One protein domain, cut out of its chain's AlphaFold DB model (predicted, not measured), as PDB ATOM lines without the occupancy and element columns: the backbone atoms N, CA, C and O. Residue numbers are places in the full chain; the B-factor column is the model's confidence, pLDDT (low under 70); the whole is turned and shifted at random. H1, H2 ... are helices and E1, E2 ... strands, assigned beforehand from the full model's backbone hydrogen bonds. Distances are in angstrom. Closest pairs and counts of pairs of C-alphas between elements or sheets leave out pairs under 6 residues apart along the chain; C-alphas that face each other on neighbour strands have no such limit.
ATOM      1  N   SER A 530      26.960 -37.698  43.001       79.31
ATOM      2  CA  SER A 530      28.387 -37.807  43.348       79.31
ATOM      3  C   SER A 530      29.206 -36.540  43.062       79.31
ATOM      4  O   SER A 530      30.227 -36.321  43.711       79.31
ATOM      5  N   SER A 531      28.769 -35.692  42.123       80.06
ATOM      6  CA  SER A 531      29.577 -34.591  41.575       80.06
ATOM      7  C   SER A 531      29.477 -33.247  42.310       80.06
ATOM      8  O   SER A 531      30.248 -32.344  41.997       80.06
ATOM      9  N   TYR A 532      28.543 -33.090  43.256       82.75
ATOM     10  CA  TYR A 532      28.252 -31.807  43.920       82.75
ATOM     11  C   TYR A 532      28.055 -31.937  45.434       82.75
ATOM     12  O   TYR A 532      27.599 -32.968  45.941       82.75
ATOM     13  N   ASN A 533      28.309 -30.854  46.170       85.06
ATOM     14  CA  ASN A 533      27.954 -30.758  47.584       85.06
ATOM     15  C   ASN A 533      26.431 -30.662  47.766       85.06
ATOM     16  O   ASN A 533      25.699 -30.182  46.900       85.06
ATOM     17  N   LYS A 534      25.929 -31.055  48.943       83.81
ATOM     18  CA  LYS A 534      24.481 -31.063  49.225       83.81
ATOM     19  C   LYS A 534      23.805 -29.703  48.979       83.81
ATOM     20  O   LYS A 534      22.728 -29.667  48.398       83.81
ATOM     21  N   MET A 535      24.445 -28.597  49.370       82.38
ATOM     22  CA  MET A 535      23.883 -27.256  49.152       82.38
ATOM     23  C   MET A 535      23.863 -26.852  47.671       82.38
ATOM     24  O   MET A 535      22.913 -26.206  47.243       82.38
ATOM     25  N   GLU A 536      24.857 -27.271  46.883       84.75
ATOM     26  CA  GLU A 536      24.911 -27.017  45.435       84.75
ATOM     27  C   GLU A 536      23.777 -27.763  44.720       84.75
ATOM     28  O   GLU A 536      23.016 -27.145  43.972       84.75
ATOM     29  N   LYS A 537      23.571 -29.052  45.040       84.25
ATOM     30  CA  LYS A 537      22.411 -29.830  44.564       84.25
ATOM     31  C   LYS A 537      21.096 -29.150  44.928       84.25
ATOM     32  O   LYS A 537      20.252 -28.955  44.058       84.25
ATOM     33  N   ASP A 538      20.941 -28.744  46.190       84.06
ATOM     34  CA  ASP A 538      19.744 -28.043  46.659       84.06
ATOM     35  C   ASP A 538      19.524 -26.718  45.904       84.06
ATOM     36  O   ASP A 538      18.373 -26.336  45.702       84.06
ATOM     37  N   THR A 539      20.575 -26.010  45.465       87.50
ATOM     38  CA  THR A 539      20.429 -24.812  44.613       87.50
ATOM     39  C   THR A 539      20.094 -25.135  43.158       87.50
ATOM     40  O   THR A 539      19.198 -24.499  42.607       87.50
ATOM     41  N   ILE A 540      20.733 -26.141  42.552       86.19
ATOM     42  CA  ILE A 540      20.476 -26.561  41.163       86.19
ATOM     43  C   ILE A 540      19.044 -27.101  41.021       86.19
ATOM     44  O   ILE A 540      18.314 -26.711  40.112       86.19
ATOM     45  N   LEU A 541      18.587 -27.929  41.966       85.50
ATOM     46  CA  LEU A 541      17.224 -28.468  41.964       85.50
ATOM     47  C   LEU A 541      16.163 -27.374  42.194       85.50
ATOM     48  O   LEU A 541      15.096 -27.436  41.587       85.50
ATOM     49  N   LYS A 542      16.449 -26.337  42.999       87.38
ATOM     50  CA  LYS A 542      15.556 -25.166  43.161       87.38
ATOM     51  C   LYS A 542      15.521 -24.275  41.917       87.38
ATOM     52  O   LYS A 542      14.445 -23.814  41.547       87.38
ATOM     53  N   LEU A 543      16.662 -24.067  41.254       89.75
ATOM     54  CA  LEU A 543      16.763 -23.356  39.974       89.75
ATOM     55  C   LEU A 543      15.891 -24.048  38.918       89.75
ATOM     56  O   LEU A 543      15.010 -23.419  38.333       89.75
ATOM     57  N   LEU A 544      16.082 -25.358  38.736       87.75
ATOM     58  CA  LEU A 544      15.320 -26.182  37.794       87.75
ATOM     59  C   LEU A 544      13.820 -26.211  38.118       87.75
ATOM     60  O   LEU A 544      12.999 -26.095  37.209       87.75
ATOM     61  N   LEU A 545      13.448 -26.309  39.399       87.38
ATOM     62  CA  LEU A 545      12.050 -26.281  39.835       87.38
ATOM     63  C   LEU A 545      11.378 -24.932  39.532       87.38
ATOM     64  O   LEU A 545      10.274 -24.918  38.989       87.38
ATOM     65  N   ASN A 546      12.046 -23.810  39.825       87.38
ATOM     66  CA  ASN A 546      11.533 -22.470  39.526       87.38
ATOM     67  C   ASN A 546      11.416 -22.228  38.011       87.38
ATOM     68  O   ASN A 546      10.411 -21.678  37.554       87.38
ATOM     69  N   LEU A 547      12.407 -22.672  37.228       88.69
ATOM     70  CA  LEU A 547      12.371 -22.606  35.764       88.69
ATOM     71  C   LEU A 547      11.200 -23.426  35.203       88.69
ATOM     72  O   LEU A 547      10.428 -22.922  34.388       88.69
ATOM     73  N   HIS A 548      11.026 -24.665  35.676       87.62
ATOM     74  CA  HIS A 548       9.906 -25.515  35.281       87.62
ATOM     75  C   HIS A 548       8.555 -24.884  35.639       87.62
ATOM     76  O   HIS A 548       7.660 -24.886  34.799       87.62
ATOM     77  N   ASP A 549       8.395 -24.313  36.840       86.81
ATOM     78  CA  ASP A 549       7.139 -23.676  37.258       86.81
ATOM     79  C   ASP A 549       6.779 -22.483  36.357       86.81
ATOM     80  O   ASP A 549       5.664 -22.398  35.840       86.81
ATOM     81  N   HIS A 550       7.752 -21.610  36.082       87.88
ATOM     82  CA  HIS A 550       7.563 -20.445  35.221       87.88
ATOM     83  C   HIS A 550       7.194 -20.839  33.781       87.88
ATOM     84  O   HIS A 550       6.185 -20.369  33.242       87.88
ATOM     85  N   LEU A 551       7.935 -21.780  33.182       87.69
ATOM     86  CA  LEU A 551       7.633 -22.320  31.852       87.69
ATOM     87  C   LEU A 551       6.277 -23.044  31.820       87.69
ATOM     88  O   LEU A 551       5.531 -22.923  30.846       87.69
ATOM     89  N   ALA A 552       5.923 -23.775  32.881       85.88
ATOM     90  CA  ALA A 552       4.638 -24.454  33.005       85.88
ATOM     91  C   ALA A 552       3.476 -23.465  33.156       85.88
ATOM     92  O   ALA A 552       2.382 -23.739  32.655       85.88
ATOM     93  N   HIS A 553       3.694 -22.316  33.800       85.62
ATOM     94  CA  HIS A 553       2.709 -21.243  33.898       85.62
ATOM     95  C   HIS A 553       2.477 -20.570  32.538       85.62
ATOM     96  O   HIS A 553       1.328 -20.448  32.118       85.62
ATOM     97  N   ILE A 554       3.543 -20.221  31.804       84.31
ATOM     98  CA  ILE A 554       3.457 -19.640  30.449       84.31
ATOM     99  C   ILE A 554       2.755 -20.604  29.484       84.31
ATOM    100  O   ILE A 554       1.767 -20.239  28.841       84.31
ATOM    101  N   ALA A 555       3.199 -21.865  29.435       83.62
ATOM    102  CA  ALA A 555       2.555 -22.893  28.622       83.62
ATOM    103  C   ALA A 555       1.100 -23.143  29.060       83.62
ATOM    104  O   ALA A 555       0.249 -23.432  28.224       83.62
ATOM    105  N   GLY A 556       0.804 -23.001  30.358       81.62
ATOM    106  CA  GLY A 556      -0.543 -23.060  30.923       81.62
ATOM    107  C   GLY A 556      -1.448 -21.919  30.463       81.62
ATOM    108  O   GLY A 556      -2.595 -22.183  30.118       81.62
ATOM    109  N   GLN A 557      -0.953 -20.680  30.415       81.75
ATOM    110  CA  GLN A 557      -1.708 -19.530  29.906       81.75
ATOM    111  C   GLN A 557      -2.007 -19.683  28.408       81.75
ATOM    112  O   GLN A 557      -3.172 -19.638  28.017       81.75
ATOM    113  N   HIS A 558      -0.985 -19.959  27.587       79.50
ATOM    114  CA  HIS A 558      -1.119 -20.141  26.133       79.50
ATOM    115  C   HIS A 558      -2.176 -21.194  25.748       79.50
ATOM    116  O   HIS A 558      -2.966 -20.985  24.828       79.50
ATOM    117  N   ASP A 559      -2.217 -22.323  26.463       77.19
ATOM    118  CA  ASP A 559      -3.161 -23.422  26.215       77.19
ATOM    119  C   ASP A 559      -4.586 -23.183  26.762       77.19
ATOM    120  O   ASP A 559      -5.467 -24.042  26.599       77.19
ATOM    121  N   CYS A 560      -4.802 -22.041  27.422       79.19
ATOM    122  CA  CYS A 560      -6.073 -21.598  27.995       79.19
ATOM    123  C   CYS A 560      -6.658 -20.346  27.317       79.19
ATOM    124  O   CYS A 560      -7.834 -20.046  27.538       79.19
ATOM    125  N   THR A 561      -5.867 -19.644  26.502       75.25
ATOM    126  CA  THR A 561      -6.303 -18.549  25.625       75.25
ATOM    127  C   THR A 561      -7.280 -19.053  24.555       75.25
ATOM    128  O   THR A 561      -7.164 -20.178  24.066       75.25
ATOM    129  N   ASP A 562      -8.260 -18.225  24.184       65.88
ATOM    130  CA  ASP A 562      -9.221 -18.554  23.128       65.88
ATOM    131  C   ASP A 562      -8.562 -18.595  21.732       65.88
ATOM    132  O   ASP A 562      -7.627 -17.834  21.460       65.88
ATOM    133  N   PRO A 563      -9.042 -19.457  20.810       63.69
ATOM    134  CA  PRO A 563      -8.357 -19.735  19.544       63.69
ATOM    135  C   PRO A 563      -8.222 -18.518  18.617       63.69
ATOM    136  O   PRO A 563      -7.330 -18.502  17.775       63.69
ATOM    137  N   ASN A 571       4.575 -16.974  21.860       70.81
ATOM    138  CA  ASN A 571       4.959 -18.363  21.599       70.81
ATOM    139  C   ASN A 571       4.849 -19.177  22.901       70.81
ATOM    140  O   ASN A 571       5.219 -18.688  23.966       70.81
ATOM    141  N   ARG A 572       4.441 -20.450  22.810       78.19
ATOM    142  CA  ARG A 572       4.399 -21.386  23.955       78.19
ATOM    143  C   ARG A 572       5.780 -21.642  24.603       78.19
ATOM    144  O   ARG A 572       5.844 -22.246  25.671       78.19
ATOM    145  N   SER A 573       6.862 -21.183  23.971       84.12
ATOM    146  CA  SER A 573       8.248 -21.317  24.419       84.12
ATOM    147  C   SER A 573       8.953 -19.966  24.621       84.12
ATOM    148  O   SER A 573       8.982 -19.107  23.729       84.12
ATOM    149  N   LEU A 574       9.555 -19.815  25.801       85.44
ATOM    150  CA  LEU A 574      10.348 -18.665  26.252       85.44
ATOM    151  C   LEU A 574      11.731 -18.681  25.573       85.44
ATOM    152  O   LEU A 574      12.213 -19.762  25.233       85.44
ATOM    153  N   SER A 575      12.382 -17.537  25.348       87.81
ATOM    154  CA  SER A 575      13.782 -17.534  24.882       87.81
ATOM    155  C   SER A 575      14.771 -17.772  26.025       87.81
ATOM    156  O   SER A 575      14.465 -17.517  27.191       87.81
ATOM    157  N   MET A 576      15.984 -18.221  25.687       85.75
ATOM    158  CA  MET A 576      17.054 -18.437  26.670       85.75
ATOM    159  C   MET A 576      17.347 -17.190  27.524       85.75
ATOM    160  O   MET A 576      17.551 -17.307  28.727       85.75
ATOM    161  N   LYS A 577      17.318 -15.993  26.917       84.38
ATOM    162  CA  LYS A 577      17.620 -14.721  27.600       84.38
ATOM    163  C   LYS A 577      16.544 -14.352  28.620       84.38
ATOM    164  O   LYS A 577      16.845 -14.139  29.786       84.38
ATOM    165  N   GLU A 578      15.276 -14.384  28.209       87.50
ATOM    166  CA  GLU A 578      14.144 -14.119  29.109       87.50
ATOM    167  C   GLU A 578      14.116 -15.116  30.288       87.50
ATOM    168  O   GLU A 578      13.769 -14.750  31.411       87.50
ATOM    169  N   ALA A 579      14.529 -16.369  30.053       87.38
ATOM    170  CA  ALA A 579      14.650 -17.387  31.091       87.38
ATOM    171  C   ALA A 579      15.829 -17.145  32.054       87.38
ATOM    172  O   ALA A 579      15.659 -17.312  33.264       87.38
ATOM    173  N   SER A 580      17.005 -16.738  31.555       86.31
ATOM    174  CA  SER A 580      18.136 -16.375  32.420       86.31
ATOM    175  C   SER A 580      17.830 -15.134  33.255       86.31
ATOM    176  O   SER A 580      18.096 -15.137  34.455       86.31
ATOM    177  N   ASP A 581      17.206 -14.119  32.656       88.12
ATOM    178  CA  ASP A 581      16.862 -12.863  33.329       88.12
ATOM    179  C   ASP A 581      15.858 -13.110  34.469       88.12
ATOM    180  O   ASP A 581      16.044 -12.619  35.586       88.12
ATOM    181  N   TYR A 582      14.845 -13.957  34.232       87.69
ATOM    182  CA  TYR A 582      13.908 -14.395  35.269       87.69
ATOM    183  C   TYR A 582      14.604 -15.142  36.419       87.69
ATOM    184  O   TYR A 582      14.301 -14.891  37.586       87.69
ATOM    185  N   LEU A 583      15.549 -16.043  36.124       87.88
ATOM    186  CA  LEU A 583      16.269 -16.793  37.159       87.88
ATOM    187  C   LEU A 583      17.191 -15.900  37.999       87.88
ATOM    188  O   LEU A 583      17.174 -16.012  39.226       87.88
ATOM    189  N   VAL A 584      17.931 -14.984  37.370       88.06
ATOM    190  CA  VAL A 584      18.782 -14.007  38.077       88.06
ATOM    191  C   VAL A 584      17.937 -13.099  38.977       88.06
ATOM    192  O   VAL A 584      18.331 -12.837  40.111       88.06
ATOM    193  N   GLN A 585      16.734 -12.705  38.541       88.88
ATOM    194  CA  GLN A 585      15.794 -11.935  39.367       88.88
ATOM    195  C   GLN A 585      15.310 -12.694  40.623       88.88
ATOM    196  O   GLN A 585      14.920 -12.057  41.601       88.88
ATOM    197  N   GLN A 586      15.318 -14.034  40.624       87.19
ATOM    198  CA  GLN A 586      14.938 -14.839  41.796       87.19
ATOM    199  C   GLN A 586      16.102 -15.071  42.773       87.19
ATOM    200  O   GLN A 586      15.873 -15.114  43.982       87.19
ATOM    201  N   ASN A 587      17.329 -15.263  42.274       86.38
ATOM    202  CA  ASN A 587      18.542 -15.392  43.087       86.38
ATOM    203  C   ASN A 587      19.791 -15.185  42.214       86.38
ATOM    204  O   ASN A 587      20.015 -15.944  41.270       86.38
ATOM    205  N   GLU A 588      20.655 -14.236  42.583       85.06
ATOM    206  CA  GLU A 588      21.931 -13.961  41.900       85.06
ATOM    207  C   GLU A 588      22.807 -15.221  41.764       85.06
ATOM    208  O   GLU A 588      23.439 -15.442  40.731       85.06
ATOM    209  N   GLN A 589      22.783 -16.114  42.764       81.56
ATOM    210  CA  GLN A 589      23.558 -17.359  42.738       81.56
ATOM    211  C   GLN A 589      23.161 -18.300  41.591       81.56
ATOM    212  O   GLN A 589      23.971 -19.137  41.194       81.56
ATOM    213  N   TYR A 590      21.949 -18.188  41.035       84.88
ATOM    214  CA  TYR A 590      21.527 -19.036  39.919       84.88
ATOM    215  C   TYR A 590      22.290 -18.734  38.624       84.88
ATOM    216  O   TYR A 590      22.434 -19.648  37.814       84.88
ATOM    217  N   GLN A 591      22.844 -17.525  38.449       84.06
ATOM    218  CA  GLN A 591      23.558 -17.121  37.228       84.06
ATOM    219  C   GLN A 591      24.694 -18.088  36.853       84.06
ATOM    220  O   GLN A 591      24.843 -18.444  35.687       84.06
ATOM    221  N   HIS A 592      25.459 -18.554  37.845       83.38
ATOM    222  CA  HIS A 592      26.564 -19.499  37.653       83.38
ATOM    223  C   HIS A 592      26.089 -20.912  37.267       83.38
ATOM    224  O   HIS A 592      26.811 -21.666  36.620       83.38
ATOM    225  N   TRP A 593      24.868 -21.287  37.657       85.50
ATOM    226  CA  TRP A 593      24.364 -22.654  37.535       85.50
ATOM    227  C   TRP A 593      23.437 -22.881  36.333       85.50
ATOM    228  O   TRP A 593      23.181 -24.042  36.019       85.50
ATOM    229  N   VAL A 594      22.943 -21.839  35.641       85.31
ATOM    230  CA  VAL A 594      21.971 -21.998  34.530       85.31
ATOM    231  C   VAL A 594      22.497 -22.931  33.433       85.31
ATOM    232  O   VAL A 594      21.853 -23.932  33.129       85.31
ATOM    233  N   LEU A 595      23.675 -22.639  32.869       86.44
ATOM    234  CA  LEU A 595      24.240 -23.405  31.747       86.44
ATOM    235  C   LEU A 595      24.521 -24.863  32.133       86.44
ATOM    236  O   LEU A 595      24.120 -25.778  31.420       86.44
ATOM    237  N   LEU A 596      25.117 -25.077  33.309       87.19
ATOM    238  CA  LEU A 596      25.408 -26.409  33.844       87.19
ATOM    239  C   LEU A 596      24.121 -27.209  34.113       87.19
ATOM    240  O   LEU A 596      24.061 -28.405  33.849       87.19
ATOM    241  N   SER A 597      23.061 -26.548  34.592       85.69
ATOM    242  CA  SER A 597      21.753 -27.183  34.808       85.69
ATOM    243  C   SER A 597      21.127 -27.658  33.493       85.69
ATOM    244  O   SER A 597      20.508 -28.717  33.470       85.69
ATOM    245  N   LEU A 598      21.306 -26.909  32.399       86.50
ATOM    246  CA  LEU A 598      20.838 -27.287  31.059       86.50
ATOM    247  C   LEU A 598      21.678 -28.429  30.461       86.50
ATOM    248  O   LEU A 598      21.118 -29.349  29.871       86.50
ATOM    249  N   GLU A 599      22.996 -28.418  30.674       85.50
ATOM    250  CA  GLU A 599      23.913 -29.500  30.280       85.50
ATOM    251  C   GLU A 599      23.511 -30.845  30.913       85.50
ATOM    252  O   GLU A 599      23.496 -31.877  30.241       85.50
ATOM    253  N   TRP A 600      23.101 -30.834  32.188       83.94
ATOM    254  CA  TRP A 600      22.569 -32.020  32.868       83.94
ATOM    255  C   TRP A 600      21.234 -32.515  32.292       83.94
ATOM    256  O   TRP A 600      21.021 -33.727  32.267       83.94
ATOM    257  N   ILE A 601      20.365 -31.631  31.781       84.12
ATOM    258  CA  ILE A 601      19.138 -32.046  31.070       84.12
ATOM    259  C   ILE A 601      19.505 -32.779  29.774       84.12
ATOM    260  O   ILE A 601      19.013 -33.889  29.550       84.12
ATOM    261  N   ILE A 602      20.405 -32.205  28.961       84.25
ATOM    262  CA  ILE A 602      20.886 -32.831  27.716       84.25
ATOM    263  C   ILE A 602      21.488 -34.211  28.016       84.25
ATOM    264  O   ILE A 602      21.104 -35.195  27.387       84.25
ATOM    265  N   ARG A 603      22.359 -34.317  29.035       81.06
ATOM    266  CA  ARG A 603      22.958 -35.602  29.446       81.06
ATOM    267  C   ARG A 603      21.942 -36.653  29.892       81.06
ATOM    268  O   ARG A 603      22.199 -37.834  29.682       81.06
ATOM    269  N   THR A 604      20.822 -36.271  30.514       78.44
ATOM    270  CA  THR A 604      19.827 -37.262  30.965       78.44
ATOM    271  C   THR A 604      19.007 -37.891  29.844       78.44
ATOM    272  O   THR A 604      18.629 -39.050  29.976       78.44
ATOM    273  N   GLY A 605      18.669 -37.150  28.783       69.94
ATOM    274  CA  GLY A 605      17.789 -37.635  27.705       69.94
ATOM    275  C   GLY A 605      16.341 -37.997  28.111       69.94
ATOM    276  O   GLY A 605      15.550 -38.384  27.254       69.94
ATOM    277  N   GLU A 606      15.968 -37.875  29.391       71.50
ATOM    278  CA  GLU A 606      14.614 -38.116  29.918       71.50
ATOM    279  C   GLU A 606      13.774 -36.813  29.913       71.50
ATOM    280  O   GLU A 606      14.306 -35.712  30.060       71.50
ATOM    281  N   ASP A 607      12.440 -36.904  29.775       73.62
ATOM    282  CA  ASP A 607      11.541 -35.732  29.862       73.62
ATOM    283  C   ASP A 607      11.386 -35.278  31.324       73.62
ATOM    284  O   ASP A 607      10.474 -35.687  32.043       73.62
ATOM    285  N   VAL A 608      12.295 -34.405  31.762       77.19
ATOM    286  CA  VAL A 608      12.309 -33.807  33.110       77.19
ATOM    287  C   VAL A 608      11.255 -32.702  33.316       77.19
ATOM    288  O   VAL A 608      11.320 -31.959  34.295       77.19
ATOM    289  N   GLY A 609      10.298 -32.533  32.395       76.44
ATOM    290  CA  GLY A 609       9.302 -31.455  32.439       76.44
ATOM    291  C   GLY A 609       9.712 -30.169  31.703       76.44
ATOM    292  O   GLY A 609       8.920 -29.219  31.637       76.44
ATOM    293  N   ILE A 610      10.938 -30.108  31.171       86.25
ATOM    294  CA  ILE A 610      11.496 -28.981  30.408       86.25
ATOM    295  C   ILE A 610      12.031 -29.522  29.079       86.25
ATOM    296  O   ILE A 610      12.916 -30.373  29.062       86.25
ATOM    297  N   ARG A 611      11.521 -28.993  27.966       83.81
ATOM    298  CA  ARG A 611      12.026 -29.241  26.615       83.81
ATOM    299  C   ARG A 611      12.927 -28.093  26.176       83.81
ATOM    300  O   ARG A 611      12.515 -26.932  26.189       83.81
ATOM    301  N   LEU A 612      14.119 -28.456  25.719       85.44
ATOM    302  CA  LEU A 612      15.051 -27.573  25.026       85.44
ATOM    303  C   LEU A 612      14.689 -27.531  23.532       85.44
ATOM    304  O   LEU A 612      14.280 -28.546  22.969       85.44
ATOM    305  N   ILE A 613      14.790 -26.360  22.904       83.44
ATOM    306  CA  ILE A 613      14.459 -26.141  21.490       83.44
ATOM    307  C   ILE A 613      15.600 -25.339  20.854       83.44
ATOM    308  O   ILE A 613      15.895 -24.231  21.306       83.44
ATOM    309  N   GLY A 614      16.231 -25.902  19.821       82.44
ATOM    310  CA  GLY A 614      17.268 -25.231  19.033       82.44
ATOM    311  C   GLY A 614      16.700 -24.360  17.910       82.44
ATOM    312  O   GLY A 614      15.559 -23.902  17.994       82.44
ATOM    313  N   ASP A 615      17.469 -24.142  16.844       76.81
ATOM    314  CA  ASP A 615      16.959 -23.497  15.621       76.81
ATOM    315  C   ASP A 615      15.927 -24.383  14.889       76.81
ATOM    316  O   ASP A 615      14.933 -23.873  14.369       76.81
ATOM    317  N   ASN A 616      16.108 -25.710  14.919       74.50
ATOM    318  CA  ASN A 616      15.187 -26.709  14.364       74.50
ATOM    319  C   ASN A 616      14.241 -27.271  15.453       74.50
ATOM    320  O   ASN A 616      14.679 -28.071  16.280       74.50
ATOM    321  N   PRO A 617      12.920 -26.975  15.459       70.06
ATOM    322  CA  PRO A 617      12.027 -27.389  16.558       70.06
ATOM    323  C   PRO A 617      11.651 -28.882  16.632       70.06
ATOM    324  O   PRO A 617      10.745 -29.247  17.383       70.06
ATOM    325  N   GLU A 618      12.249 -29.739  15.802       69.88
ATOM    326  CA  GLU A 618      11.966 -31.184  15.767       69.88
ATOM    327  C   GLU A 618      13.209 -32.082  15.827       69.88
ATOM    328  O   GLU A 618      13.064 -33.308  15.840       69.88
ATOM    329  N   GLU A 619      14.383 -31.467  15.942       76.38
ATOM    330  CA  GLU A 619      15.678 -32.088  16.216       76.38
ATOM    331  C   GLU A 619      15.956 -32.031  17.731       76.38
ATOM    332  O   GLU A 619      15.387 -31.195  18.439       76.38
ATOM    333  N   GLU A 620      16.761 -32.954  18.256       70.56
ATOM    334  CA  GLU A 620      17.066 -33.039  19.691       70.56
ATOM    335  C   GLU A 620      18.445 -32.411  19.943       70.56
ATOM    336  O   GLU A 620      19.419 -32.765  19.284       70.56
ATOM    337  N   VAL A 621      18.496 -31.418  20.837       78.00
ATOM    338  CA  VAL A 621      19.644 -30.508  20.990       78.00
ATOM    339  C   VAL A 621      20.842 -31.209  21.636       78.00
ATOM    340  O   VAL A 621      20.682 -31.842  22.682       78.00
TER     341      VAL A 621
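AT A GLANCE: This is residues 530 to 563 and 571 to 621 of the 935 residues of a protein of Salmo trutta (UniProt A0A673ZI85). One long helix, H1, makes the long axis; the short helices H2, H3 and H4 pack on it, H4 crossing it nearly at a right angle. Past the short strand E1, residues 614 to 619 stick out. Printed are 85 residues, mostly helix, with H1, H2, H3, H4, then E1; only just compact, close to loose, radius of gyration of the C-alphas 13.8 A, spans 47 by 28 by 19 A.

HOW THE PARTS SIT: H1, residues 534 to 558, is the hub. Its residues 543 to 547 alone touch H2, residues 576 to 586, at a steep tilt of 60 degrees, opposite ways; the closest C-alphas, of Leu 547 and Leu 583, are 7.1 A apart. Its residues 540 to 544 alone only just touch H4, residues 594 to 604, with 3 pairs of C-alphas within 8 A, about perpendicular at 85 degrees; the closest C-alphas, of Ile 540 and Ser 597, are 6.5 A apart. H2 touches H3, residues 588 to 592; the closest C-alphas, of Val 584 and Gln 591, are 5.8 A apart. E1, residues 610 to 613, pairs with no named strand. Each O i to N i+4 pair is within hydrogen-bond range in H1, H2 and H4; in H3 0 of 1, and 1 of 2 O i to N i+3.

IN THESE COORDINATES: H1 runs 36.2 A from C-alpha 534 at (24.481, -31.063, 49.225); E1 ends at C-alpha 613 (14.459, -26.141, 21.490).

THE WHOLE: Residues 564 to 570 are not printed; C-alphas 563 and 571 are 13.5 A apart. Model pLDDT is under 70 at residues 562 to 563, 605 and 618.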